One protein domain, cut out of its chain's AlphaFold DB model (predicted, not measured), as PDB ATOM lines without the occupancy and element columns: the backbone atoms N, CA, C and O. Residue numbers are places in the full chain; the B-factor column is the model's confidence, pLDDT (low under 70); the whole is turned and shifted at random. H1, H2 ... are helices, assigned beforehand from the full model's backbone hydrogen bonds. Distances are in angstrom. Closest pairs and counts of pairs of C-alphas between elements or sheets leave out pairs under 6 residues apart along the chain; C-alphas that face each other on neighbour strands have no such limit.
ATOM      1  N   LEU A   2     -48.188 -29.329 111.624       41.59
ATOM      2  CA  LEU A   2     -47.455 -30.388 112.321       41.59
ATOM      3  C   LEU A   2     -48.507 -31.340 112.889       41.59
ATOM      4  O   LEU A   2     -49.429 -30.875 113.555       41.59
ATOM      5  N   ASP A   3     -48.416 -32.623 112.550       47.22
ATOM      6  CA  ASP A   3     -49.255 -33.643 113.166       47.22
ATOM      7  C   ASP A   3     -49.018 -33.577 114.676       47.22
ATOM      8  O   ASP A   3     -47.911 -33.846 115.138       47.22
ATOM      9  N   GLU A   4     -50.049 -33.235 115.454       60.59
ATOM     10  CA  GLU A   4     -50.003 -33.153 116.929       60.59
ATOM     11  C   GLU A   4     -49.588 -34.481 117.598       60.59
ATOM     12  O   GLU A   4     -49.403 -34.552 118.817       60.59
ATOM     13  N   LYS A   5     -49.441 -35.539 116.795       73.94
ATOM     14  CA  LYS A   5     -49.092 -36.895 117.187       73.94
ATOM     15  C   LYS A   5     -47.588 -37.185 117.159       73.94
ATOM     16  O   LYS A   5     -47.173 -38.117 117.840       73.94
ATOM     17  N   ILE A   6     -46.774 -36.427 116.414       85.06
ATOM     18  CA  ILE A   6     -45.327 -36.682 116.304       85.06
ATOM     19  C   ILE A   6     -44.556 -35.783 117.274       85.06
ATOM     20  O   ILE A   6     -44.672 -34.558 117.233       85.06
ATOM     21  N   ILE A   7     -43.716 -36.384 118.119       88.94
ATOM     22  CA  ILE A   7     -42.732 -35.651 118.922       88.94
ATOM     23  C   ILE A   7     -41.395 -35.667 118.188       88.94
ATOM     24  O   ILE A   7     -40.756 -36.713 118.048       88.94
ATOM     25  N   GLY A   8     -40.964 -34.482 117.755       90.81
ATOM     26  CA  GLY A   8     -39.655 -34.287 117.141       90.81
ATOM     27  C   GLY A   8     -38.500 -34.458 118.133       90.81
ATOM     28  O   GLY A   8     -38.654 -34.269 119.347       90.81
ATOM     29  N   LYS A   9     -37.316 -34.766 117.599       92.38
ATOM     30  CA  LYS A   9     -36.071 -35.015 118.347       92.38
ATOM     31  C   LYS A   9     -35.749 -33.966 119.427       92.38
ATOM     32  O   LYS A   9     -35.367 -34.330 120.538       92.38
ATOM     33  N   GLU A  10     -35.931 -32.676 119.139       93.88
ATOM     34  CA  GLU A  10     -35.640 -31.586 120.089       93.88
ATOM     35  C   GLU A  10     -36.543 -31.622 121.332       93.88
ATOM     36  O   GLU A  10     -36.065 -31.518 122.467       93.88
ATOM     37  N   ILE A  11     -37.850 -31.823 121.133       94.62
ATOM     38  CA  ILE A  11     -38.824 -31.922 122.227       94.62
ATOM     39  C   ILE A  11     -38.567 -33.198 123.031       94.62
ATOM     40  O   ILE A  11     -38.565 -33.156 124.262       94.62
ATOM     41  N   TYR A  12     -38.286 -34.316 122.353       95.38
ATOM     42  CA  TYR A  12     -37.956 -35.577 123.014       95.38
ATOM     43  C   TYR A  12     -36.761 -35.427 123.965       95.38
ATOM     44  O   TYR A  12     -36.854 -35.804 125.134       95.38
ATOM     45  N   TYR A  13     -35.649 -34.844 123.503       95.50
ATOM     46  CA  TYR A  13     -34.476 -34.660 124.362       95.50
ATOM     47  C   TYR A  13     -34.703 -33.640 125.476       95.50
ATOM     48  O   TYR A  13     -34.160 -33.812 126.568       95.50
ATOM     49  N   THR A  14     -35.546 -32.631 125.244       97.25
ATOM     50  CA  THR A  14     -35.980 -31.707 126.302       97.25
ATOM     51  C   THR A  14     -36.693 -32.471 127.420       97.25
ATOM     52  O   THR A  14     -36.310 -32.351 128.583       97.25
ATOM     53  N   ILE A  15     -37.666 -33.326 127.078       97.31
ATOM     54  CA  ILE A  15     -38.367 -34.190 128.043       97.31
ATOM     55  C   ILE A  15     -37.401 -35.142 128.750       97.31
ATOM     56  O   ILE A  15     -37.441 -35.262 129.973       97.31
ATOM     57  N   GLN A  16     -36.522 -35.806 127.998       96.69
ATOM     58  CA  GLN A  16     -35.547 -36.747 128.547       96.69
ATOM     59  C   GLN A  16     -34.655 -36.086 129.611       96.69
ATOM     60  O   GLN A  16     -34.472 -36.645 130.693       96.69
ATOM     61  N   ASN A  17     -34.122 -34.898 129.319       97.12
ATOM     62  CA  ASN A  17     -33.278 -34.146 130.244       97.12
ATOM     63  C   ASN A  17     -34.057 -33.674 131.481       97.12
ATOM     64  O   ASN A  17     -33.589 -33.830 132.609       97.12
ATOM     65  N   ASP A  18     -35.260 -33.131 131.294       97.69
ATOM     66  CA  ASP A  18     -36.059 -32.622 132.409       97.69
ATOM     67  C   ASP A  18     -36.538 -33.754 133.336       97.69
ATOM     68  O   ASP A  18     -36.542 -33.576 134.553       97.69
ATOM     69  N   ILE A  19     -36.841 -34.949 132.812       97.44
ATOM     70  CA  ILE A  19     -37.133 -36.137 133.636       97.44
ATOM     71  C   ILE A  19     -35.921 -36.542 134.485       97.44
ATOM     72  O   ILE A  19     -36.080 -36.896 135.656       97.44
ATOM     73  N   GLU A  20     -34.703 -36.450 133.948       95.62
ATOM     74  CA  GLU A  20     -33.482 -36.710 134.713       95.62
ATOM     75  C   GLU A  20     -33.298 -35.694 135.853       95.62
ATOM     76  O   GLU A  20     -32.973 -36.072 136.985       95.62
ATOM     77  N   ILE A  21     -33.554 -34.411 135.582       96.12
ATOM     78  CA  ILE A  21     -33.518 -33.341 136.589       96.12
ATOM     79  C   ILE A  21     -34.584 -33.582 137.665       96.12
ATOM     80  O   ILE A  21     -34.264 -33.526 138.855       96.12
ATOM     81  N   ILE A  22     -35.817 -33.927 137.272       96.25
ATOM     82  CA  ILE A  22     -36.893 -34.289 138.203       96.25
ATOM     83  C   ILE A  22     -36.446 -35.455 139.092       96.25
ATOM     84  O   ILE A  22     -36.503 -35.345 140.313       96.25
ATOM     85  N   ASN A  23     -35.931 -36.547 138.520       94.44
ATOM     86  CA  ASN A  23     -35.471 -37.713 139.282       94.44
ATOM     87  C   ASN A  23     -34.398 -37.372 140.327       94.44
ATOM     88  O   ASN A  23     -34.396 -37.938 141.424       94.44
ATOM     89  N   LYS A  24     -33.483 -36.449 140.007       92.81
ATOM     90  CA  LYS A  24     -32.488 -35.941 140.964       92.81
ATOM     91  C   LYS A  24     -33.159 -35.113 142.062       92.81
ATOM     92  O   LYS A  24     -32.876 -35.338 143.239       92.81
ATOM     93  N   ALA A  25     -34.076 -34.218 141.696       91.44
ATOM     94  CA  ALA A  25     -34.805 -33.371 142.635       91.44
ATOM     95  C   ALA A  25     -35.702 -34.173 143.590       91.44
ATOM     96  O   ALA A  25     -35.790 -33.837 144.761       91.44
ATOM     97  N   LEU A  26     -36.289 -35.295 143.168       91.31
ATOM     98  CA  LEU A  26     -37.124 -36.136 144.040       91.31
ATOM     99  C   LEU A  26     -36.377 -36.709 145.262       91.31
ATOM    100  O   LEU A  26     -37.012 -37.115 146.238       91.31
ATOM    101  N   LYS A  27     -35.037 -36.705 145.243       88.94
ATOM    102  CA  LYS A  27     -34.186 -37.151 146.358       88.94
ATOM    103  C   LYS A  27     -33.990 -36.086 147.450       88.94
ATOM    104  O   LYS A  27     -33.479 -36.421 148.514       88.94
ATOM    105  N   SER A  28     -34.389 -34.829 147.222       83.75
ATOM    106  CA  SER A  28     -34.224 -33.711 148.162       83.75
ATOM    107  C   SER A  28     -35.442 -32.783 148.149       83.75
ATOM    108  O   SER A  28     -36.020 -32.515 147.108       83.75
ATOM    109  N   VAL A  29     -35.850 -32.254 149.304       76.69
ATOM    110  CA  VAL A  29     -36.938 -31.252 149.351       76.69
ATOM    111  C   VAL A  29     -36.460 -29.887 148.831       76.69
ATOM    112  O   VAL A  29     -37.240 -29.149 148.230       76.69
ATOM    113  N   SER A  30     -35.173 -29.579 149.025       83.56
ATOM    114  CA  SER A  30     -34.572 -28.285 148.681       83.56
ATOM    115  C   SER A  30     -34.629 -28.012 147.179       83.56
ATOM    116  O   SER A  30     -34.221 -28.855 146.376       83.56
ATOM    117  N   GLY A  31     -35.144 -26.838 146.802       83.19
ATOM    118  CA  GLY A  31     -35.225 -26.396 145.404       83.19
ATOM    119  C   GLY A  31     -36.348 -27.037 144.580       83.19
ATOM    120  O   GLY A  31     -36.540 -26.660 143.424       83.19
ATOM    121  N   SER A  32     -37.139 -27.947 145.168       88.56
ATOM    122  CA  SER A  32     -38.264 -28.605 144.481       88.56
ATOM    123  C   SER A  32     -39.310 -27.605 143.981       88.56
ATOM    124  O   SER A  32     -39.861 -27.774 142.895       88.56
ATOM    125  N   LYS A  33     -39.529 -26.520 144.736       88.75
ATOM    126  CA  LYS A  33     -40.425 -25.426 144.348       88.75
ATOM    127  C   LYS A  33     -39.942 -24.698 143.094       88.75
ATOM    128  O   LYS A  33     -40.725 -24.518 142.171       88.75
ATOM    129  N   THR A  34     -38.680 -24.265 143.073       91.31
ATOM    130  CA  THR A  34     -38.113 -23.512 141.941       91.31
ATOM    131  C   THR A  34     -38.186 -24.333 140.662       91.31
ATOM    132  O   THR A  34     -38.676 -23.843 139.651       91.31
ATOM    133  N   LEU A  35     -37.800 -25.611 140.735       93.81
ATOM    134  CA  LEU A  35     -37.886 -26.512 139.592       93.81
ATOM    135  C   LEU A  35     -39.334 -26.703 139.117       93.81
ATOM    136  O   LEU A  35     -39.592 -26.691 137.918       93.81
ATOM    137  N   TYR A  36     -40.286 -26.865 140.039       92.38
ATOM    138  CA  TYR A  36     -41.699 -26.978 139.679       92.38
ATOM    139  C   TYR A  36     -42.211 -25.715 138.973       92.38
ATOM    140  O   TYR A  36     -42.863 -25.834 137.935       92.38
ATOM    141  N   ASP A  37     -41.901 -24.528 139.503       90.50
ATOM    142  CA  ASP A  37     -42.317 -23.250 138.918       90.50
ATOM    143  C   ASP A  37     -41.755 -23.104 137.481       90.50
ATOM    144  O   ASP A  37     -42.491 -22.750 136.560       90.50
ATOM    145  N   GLU A  38     -40.484 -23.460 137.258       94.06
ATOM    146  CA  GLU A  38     -39.835 -23.423 135.936       94.06
ATOM    147  C   GLU A  38     -40.436 -24.425 134.936       94.06
ATOM    148  O   GLU A  38     -40.765 -24.064 133.801       94.06
ATOM    149  N   LEU A  39     -40.585 -25.692 135.338       94.88
ATOM    150  CA  LEU A  39     -41.096 -26.744 134.454       94.88
ATOM    151  C   LEU A  39     -42.575 -26.552 134.123       94.88
ATOM    152  O   LEU A  39     -42.983 -26.843 133.000       94.88
ATOM    153  N   SER A  40     -43.368 -26.032 135.063       91.31
ATOM    154  CA  SER A  40     -44.789 -25.759 134.830       91.31
ATOM    155  C   SER A  40     -44.973 -24.730 133.719       91.31
ATOM    156  O   SER A  40     -45.717 -24.987 132.779       91.31
ATOM    157  N   VAL A  41     -44.232 -23.616 133.769       91.62
ATOM    158  CA  VAL A  41     -44.274 -22.591 132.712       91.62
ATOM    159  C   VAL A  41     -43.800 -23.165 131.377       91.62
ATOM    160  O   VAL A  41     -44.441 -22.955 130.348       91.62
ATOM    161  N   LYS A  42     -42.697 -23.924 131.380       94.62
ATOM    162  CA  LYS A  42     -42.141 -24.533 130.164       94.62
ATOM    163  C   LYS A  42     -43.160 -25.441 129.472       94.62
ATOM    164  O   LYS A  42     -43.393 -25.305 128.273       94.62
ATOM    165  N   TYR A  43     -43.774 -26.358 130.216       93.50
ATOM    166  CA  TYR A  43     -44.672 -27.352 129.635       93.50
ATOM    167  C   TYR A  43     -46.103 -26.864 129.436       93.50
ATOM    168  O   TYR A  43     -46.792 -27.435 128.602       93.50
ATOM    169  N   GLU A  44     -46.530 -25.778 130.081       90.19
ATOM    170  CA  GLU A  44     -47.753 -25.064 129.689       90.19
ATOM    171  C   GLU A  44     -47.626 -24.459 128.280       90.19
ATOM    172  O   GLU A  44     -48.599 -24.429 127.530       90.19
ATOM    173  N   ILE A  45     -46.419 -24.032 127.888       91.06
ATOM    174  CA  ILE A  45     -46.141 -23.514 126.540       91.06
ATOM    175  C   ILE A  45     -45.986 -24.655 125.524       91.06
ATOM    176  O   ILE A  45     -46.559 -24.584 124.440       91.06
ATOM    177  N   ILE A  46     -45.196 -25.686 125.852       91.75
ATOM    178  CA  ILE A  46     -44.906 -26.798 124.926       91.75
ATOM    179  C   ILE A  46     -46.130 -27.708 124.740       91.75
ATOM    180  O   ILE A  46     -46.400 -28.144 123.623       91.75
ATOM    181  N   PHE A  47     -46.867 -27.981 125.819       91.00
ATOM    182  CA  PHE A  47     -48.044 -28.850 125.833       91.00
ATOM    183  C   PHE A  47     -49.210 -28.168 126.569       91.00
ATOM    184  O   PHE A  47     -49.519 -28.525 127.715       91.00
ATOM    185  N   PRO A  48     -49.887 -27.189 125.939       88.94
ATOM    186  CA  PRO A  48     -50.997 -26.460 126.557       88.94
ATOM    187  C   PRO A  48     -52.113 -27.364 127.102       88.94
ATOM    188  O   PRO A  48     -52.795 -27.015 128.073       88.94
ATOM    189  N   GLU A  49     -52.284 -28.558 126.528       86.38
ATOM    190  CA  GLU A  49     -53.226 -29.577 126.986       86.38
ATOM    191  C   GLU A  49     -52.933 -30.100 128.404       86.38
ATOM    192  O   GLU A  49     -53.854 -30.532 129.103       86.38
ATOM    193  N   LEU A  50     -51.679 -30.021 128.866       84.69
ATOM    194  CA  LEU A  50     -51.267 -30.476 130.197       84.69
ATOM    195  C   LEU A  50     -51.542 -29.442 131.295       84.69
ATOM    196  O   LEU A  50     -51.488 -29.792 132.473       84.69
ATOM    197  N   SER A  51     -51.900 -28.201 130.948       81.31
ATOM    198  CA  SER A  51     -52.133 -27.088 131.890       81.31
ATOM    199  C   SER A  51     -52.995 -27.462 133.103       81.31
ATOM    200  O   SER A  51     -52.659 -27.122 134.236       81.31
ATOM    201  N   LYS A  52     -54.066 -28.244 132.909       76.94
ATOM    202  CA  LYS A  52     -54.939 -28.714 134.004       76.94
ATOM    203  C   LYS A  52     -54.204 -29.603 135.011       76.94
ATOM    204  O   LYS A  52     -54.454 -29.490 136.209       76.94
ATOM    205  N   ILE A  53     -53.301 -30.460 134.539       71.56
ATOM    206  CA  ILE A  53     -52.495 -31.374 135.365       71.56
ATOM    207  C   ILE A  53     -51.417 -30.595 136.135       71.56
ATOM    208  O   ILE A  53     -51.060 -30.973 137.250       71.56
ATOM    209  N   LEU A  54     -50.948 -29.478 135.568       70.81
ATOM    210  CA  LEU A  54     -49.905 -28.618 136.134       70.81
ATOM    211  C   LEU A  54     -50.411 -27.685 137.252       70.81
ATOM    212  O   LEU A  54     -49.608 -26.982 137.863       70.81
ATOM    213  N   THR A  55     -51.713 -27.678 137.569       65.38
ATOM    214  CA  THR A  55     -52.277 -26.803 138.613       65.38
ATOM    215  C   THR A  55     -51.948 -27.255 140.052       65.38
ATOM    216  O   THR A  55     -51.932 -28.434 140.402       65.38
ATOM    217  N   LYS A  56     -51.647 -26.256 140.892       65.62
ATOM    218  CA  LYS A  56     -50.935 -26.292 142.188       65.62
ATOM    219  C   LYS A  56     -51.639 -27.076 143.316       65.62
ATOM    220  O   LYS A  56     -52.787 -26.769 143.630       65.62
ATOM    221  N   VAL A  57     -50.925 -27.970 144.025       61.38
ATOM    222  CA  VAL A  57     -51.377 -28.592 145.301       61.38
ATOM    223  C   VAL A  57     -50.240 -28.680 146.344       61.38
ATOM    224  O   VAL A  57     -50.085 -29.680 147.036       61.38
ATOM    225  N   GLY A  58     -49.430 -27.626 146.496       57.25
ATOM    226  CA  GLY A  58     -48.321 -27.652 147.458       57.25
ATOM    227  C   GLY A  58     -48.813 -27.800 148.905       57.25
ATOM    228  O   GLY A  58     -49.546 -26.943 149.405       57.25
ATOM    229  N   ASN A  59     -48.380 -28.853 149.601       59.28
ATOM    230  CA  ASN A  59     -48.682 -29.054 151.019       59.28
ATOM    231  C   ASN A  59     -47.631 -28.365 151.901       59.28
ATOM    232  O   ASN A  59     -46.425 -28.461 151.668       59.28
ATOM    233  N   LYS A  60     -48.084 -27.656 152.941       60.09
ATOM    234  CA  LYS A  60     -47.194 -26.966 153.884       60.09
ATOM    235  C   LYS A  60     -46.492 -27.987 154.784       60.09
ATOM    236  O   LYS A  60     -47.158 -28.819 155.394       60.09
ATOM    237  N   ILE A  61     -45.169 -27.893 154.925       64.06
ATOM    238  CA  ILE A  61     -44.430 -28.716 155.892       64.06
ATOM    239  C   ILE A  61     -44.711 -28.206 157.317       64.06
ATOM    240  O   ILE A  61     -44.665 -27.001 157.572       64.06
ATOM    241  N   SER A  62     -44.969 -29.123 158.259       57.19
ATOM    242  CA  SER A  62     -45.381 -28.820 159.645       57.19
ATOM    243  C   SER A  62     -44.396 -27.986 160.481       57.19
ATOM    244  O   SER A  62     -44.784 -27.510 161.542       57.19
ATOM    245  N   PHE A  63     -43.151 -27.770 160.038       56.69
ATOM    246  CA  PHE A  63     -42.088 -27.143 160.844       56.69
ATOM    247  C   PHE A  63     -41.347 -25.992 160.139       56.69
ATOM    248  O   PHE A  63     -40.135 -25.858 160.264       56.69
ATOM    249  N   GLY A  64     -42.057 -25.146 159.385       54.88
ATOM    250  CA  GLY A  64     -41.491 -23.886 158.868       54.88
ATOM    251  C   GLY A  64     -40.417 -24.030 157.777       54.88
ATOM    252  O   GLY A  64     -39.727 -23.056 157.490       54.88
ATOM    253  N   GLY A  65     -40.278 -25.217 157.179       63.78
ATOM    254  CA  GLY A  65     -39.412 -25.464 156.020       63.78
ATOM    255  C   GLY A  65     -40.035 -25.030 154.685       63.78
ATOM    256  O   GLY A  65     -41.199 -24.623 154.637       63.78
ATOM    257  N   GLU A  66     -39.254 -25.135 153.601       67.56
ATOM    258  CA  GLU A  66     -39.748 -24.967 152.223       67.56
ATOM    259  C   GLU A  66     -40.963 -25.869 151.963       67.56
ATOM    260  O   GLU A  66     -41.098 -26.933 152.556       67.56
ATOM    261  N   PHE A  67     -41.871 -25.455 151.082       78.06
ATOM    262  CA  PHE A  67     -42.964 -26.323 150.637       78.06
ATOM    263  C   PHE A  67     -42.403 -27.539 149.887       78.06
ATOM    264  O   PHE A  67     -41.494 -27.392 149.072       78.06
ATOM    265  N   ASP A  68     -42.967 -28.722 150.133       85.69
ATOM    266  CA  ASP A  68     -42.575 -29.946 149.432       85.69
ATOM    267  C   ASP A  68     -43.330 -30.057 148.106       85.69
ATOM    268  O   ASP A  68     -44.512 -30.395 148.099       85.69
ATOM    269  N   PHE A  69     -42.638 -29.764 147.001       90.44
ATOM    270  CA  PHE A  69     -43.183 -29.852 145.642       90.44
ATOM    271  C   PHE A  69     -42.809 -31.157 144.916       90.44
ATOM    272  O   PHE A  69     -43.030 -31.299 143.713       90.44
ATOM    273  N   ARG A  70     -42.222 -32.146 145.609       90.69
ATOM    274  CA  ARG A  70     -41.907 -33.454 145.002       90.69
ATOM    275  C   ARG A  70     -43.144 -34.181 144.455       90.69
ATOM    276  O   ARG A  70     -43.019 -34.795 143.394       90.69
ATOM    277  N   PRO A  71     -44.329 -34.136 145.100       90.19
ATOM    278  CA  PRO A  71     -45.544 -34.710 144.521       90.19
ATOM    279  C   PRO A  71     -45.916 -34.078 143.174       90.19
ATOM    280  O   PRO A  71     -46.292 -34.788 142.245       90.19
ATOM    281  N   GLU A  72     -45.777 -32.762 143.038       90.81
ATOM    282  CA  GLU A  72     -46.041 -32.025 141.805       90.81
ATOM    283  C   GLU A  72     -45.013 -32.344 140.723       90.81
ATOM    284  O   GLU A  72     -45.392 -32.608 139.586       90.81
ATOM    285  N   LEU A  73     -43.726 -32.392 141.074       93.44
ATOM    286  CA  LEU A  73     -42.673 -32.818 140.150       93.44
ATOM    287  C   LEU A  73     -42.926 -34.240 139.629       93.44
ATOM    288  O   LEU A  73     -42.771 -34.493 138.436       93.44
ATOM    289  N   ASN A  74     -43.382 -35.151 140.495       93.44
ATOM    290  CA  ASN A  74     -43.814 -36.486 140.079       93.44
ATOM    291  C   ASN A  74     -44.993 -36.431 139.103       93.44
ATOM    292  O   ASN A  74     -44.963 -37.132 138.099       93.44
ATOM    293  N   ARG A  75     -45.999 -35.578 139.337       92.38
ATOM    294  CA  ARG A  75     -47.123 -35.410 138.396       92.38
ATOM    295  C   ARG A  75     -46.668 -34.890 137.035       92.38
ATOM    296  O   ARG A  75     -47.160 -35.381 136.024       92.38
ATOM    297  N   ILE A  76     -45.727 -33.941 137.003       94.19
ATOM    298  CA  ILE A  76     -45.115 -33.470 135.751       94.19
ATOM    299  C   ILE A  76     -44.438 -34.642 135.043       94.19
ATOM    300  O   ILE A  76     -44.743 -34.905 133.885       94.19
ATOM    301  N   LYS A  77     -43.583 -35.396 135.745       96.19
ATOM    302  CA  LYS A  77     -42.920 -36.582 135.184       96.19
ATOM    303  C   LYS A  77     -43.933 -37.571 134.596       96.19
ATOM    304  O   LYS A  77     -43.777 -37.963 133.442       96.19
ATOM    305  N   SER A  78     -44.970 -37.933 135.350       95.06
ATOM    306  CA  SER A  78     -46.036 -38.832 134.893       95.06
ATOM    307  C   SER A  78     -46.728 -38.311 133.630       95.06
ATOM    308  O   SER A  78     -46.929 -39.067 132.683       95.06
ATOM    309  N   ALA A  79     -47.047 -37.014 133.574       94.19
ATOM    310  CA  ALA A  79     -47.685 -36.402 132.410       94.19
ATOM    311  C   ALA A  79     -46.785 -36.427 131.163       94.19
ATOM    312  O   ALA A  79     -47.257 -36.723 130.067       94.19
ATOM    313  N   LEU A  80     -45.486 -36.165 131.327       95.81
ATOM    314  CA  LEU A  80     -44.518 -36.206 130.229       95.81
ATOM    315  C   LEU A  80     -44.295 -37.630 129.707       95.81
ATOM    316  O   LEU A  80     -44.268 -37.835 128.496       95.81
ATOM    317  N   LEU A  81     -44.189 -38.620 130.599       96.31
ATOM    318  CA  LEU A  81     -44.101 -40.031 130.209       96.31
ATOM    319  C   LEU A  81     -45.371 -40.480 129.475       96.31
ATOM    320  O   LEU A  81     -45.274 -41.099 128.419       96.31
ATOM    321  N   ALA A  82     -46.553 -40.095 129.967       93.19
ATOM    322  CA  ALA A  82     -47.818 -40.367 129.287       93.19
ATOM    323  C   ALA A  82     -47.882 -39.706 127.900       93.19
ATOM    324  O   ALA A  82     -48.369 -40.316 126.950       93.19
ATOM    325  N   LYS A  83     -47.351 -38.486 127.748       92.94
ATOM    326  CA  LYS A  83     -47.263 -37.811 126.447       92.94
ATOM    327  C   LYS A  83     -46.366 -38.582 125.474       92.94
ATOM    328  O   LYS A  83     -46.772 -38.785 124.332       92.94
ATOM    329  N   LEU A  84     -45.195 -39.051 125.912       93.75
ATOM    330  CA  LEU A  84     -44.307 -39.888 125.089       93.75
ATOM    331  C   LEU A  84     -44.971 -41.210 124.686       93.75
ATOM    332  O   LEU A  84     -44.878 -41.616 123.532       93.75
ATOM    333  N   MET A  85     -45.700 -41.827 125.613       91.56
ATOM    334  CA  MET A  85     -46.404 -43.091 125.411       91.56
ATOM    335  C   MET A  85     -47.483 -43.036 124.323       91.56
ATOM    336  O   MET A  85     -47.759 -44.049 123.694       91.56
ATOM    337  N   VAL A  86     -48.129 -41.889 124.111       90.56
ATOM    338  CA  VAL A  86     -49.206 -41.748 123.106       90.56
ATOM    339  C   VAL A  86     -48.741 -41.082 121.812       90.56
ATOM    340  O   VAL A  86     -49.545 -40.883 120.901       90.56
ATOM    341  N   SER A  87     -47.459 -40.725 121.732       90.06
ATOM    342  CA  SER A  87     -46.891 -40.016 120.590       90.06
ATOM    343  C   SER A  87     -46.090 -40.950 119.690       90.06
ATOM    344  O   SER A  87     -45.480 -41.926 120.133       90.06
ATOM    345  N   GLU A  88     -46.069 -40.631 118.404       90.44
ATOM    346  CA  GLU A  88     -45.143 -41.211 117.443       90.44
ATOM    347  C   GLU A  88     -43.789 -40.498 117.565       90.44
ATOM    348  O   GLU A  88     -43.720 -39.275 117.706       90.44
ATOM    349  N   LEU A  89     -42.704 -41.272 117.562       89.31
ATOM    350  CA  LEU A  89     -41.345 -40.762 117.721       89.31
ATOM    351  C   LEU A  89     -40.576 -40.911 116.413       89.31
ATOM    352  O   LEU A  89     -40.665 -41.938 115.741       89.31
ATOM    353  N   GLU A  90     -39.765 -39.909 116.087       86.00
ATOM    354  CA  GLU A  90     -38.827 -39.993 114.971       86.00
ATOM    355  C   GLU A  90     -37.771 -41.079 115.227       86.00
ATOM    356  O   GLU A  90     -37.118 -41.101 116.273       86.00
TER     357      GLU A  90
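This is residues 2 to 90 of the 231 residues of an uncharacterized protein of Streptococcus sanguinis (UniProt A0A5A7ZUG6). Three helices of similar length form a small bundle, with H1 running one way and H2 and H3 the other. The long link, residues 47 to 69, folds back past H2 and loops beyond one end of the bundle, to Phe 63. The printed part has 89 residues with three named helices, H1, H2, H3, no named strand, all helix in class; it is compact, radius of gyration of the C-alphas 13.9 A, a rod spanning 48 by 24 by 18 A.

H1, residues 9 to 25, and H2, residues 32 to 46, are close but not clearly touching; their closest C-alphas, Ala 25 and Ser 32, are 6.2 A apart. H3, residues 70 to 85, touches H1 at a shallow tilt of 27 degrees, opposite ways, closest C-alphas Ile 19 and Lys 77, 6.0 A. With residues 70 to 76 alone it touches H2, the same way at 29 degrees, closest C-alphas Tyr 36 and Leu 73, 5.9 A. In H1, H2 and H3 every O i to N i+4 pair is within hydrogen-bond range.

H1 begins at C-alpha 9 (-36.071, -35.015, 118.347) and is 24.4 A long, H2 20.7 A and H3 22.3 A, ending at C-alpha 85 (-46.404, -43.091, 125.411).

The printed part has no cut. Residues 2 to 4 and 55 to 66 have pLDDT under 70.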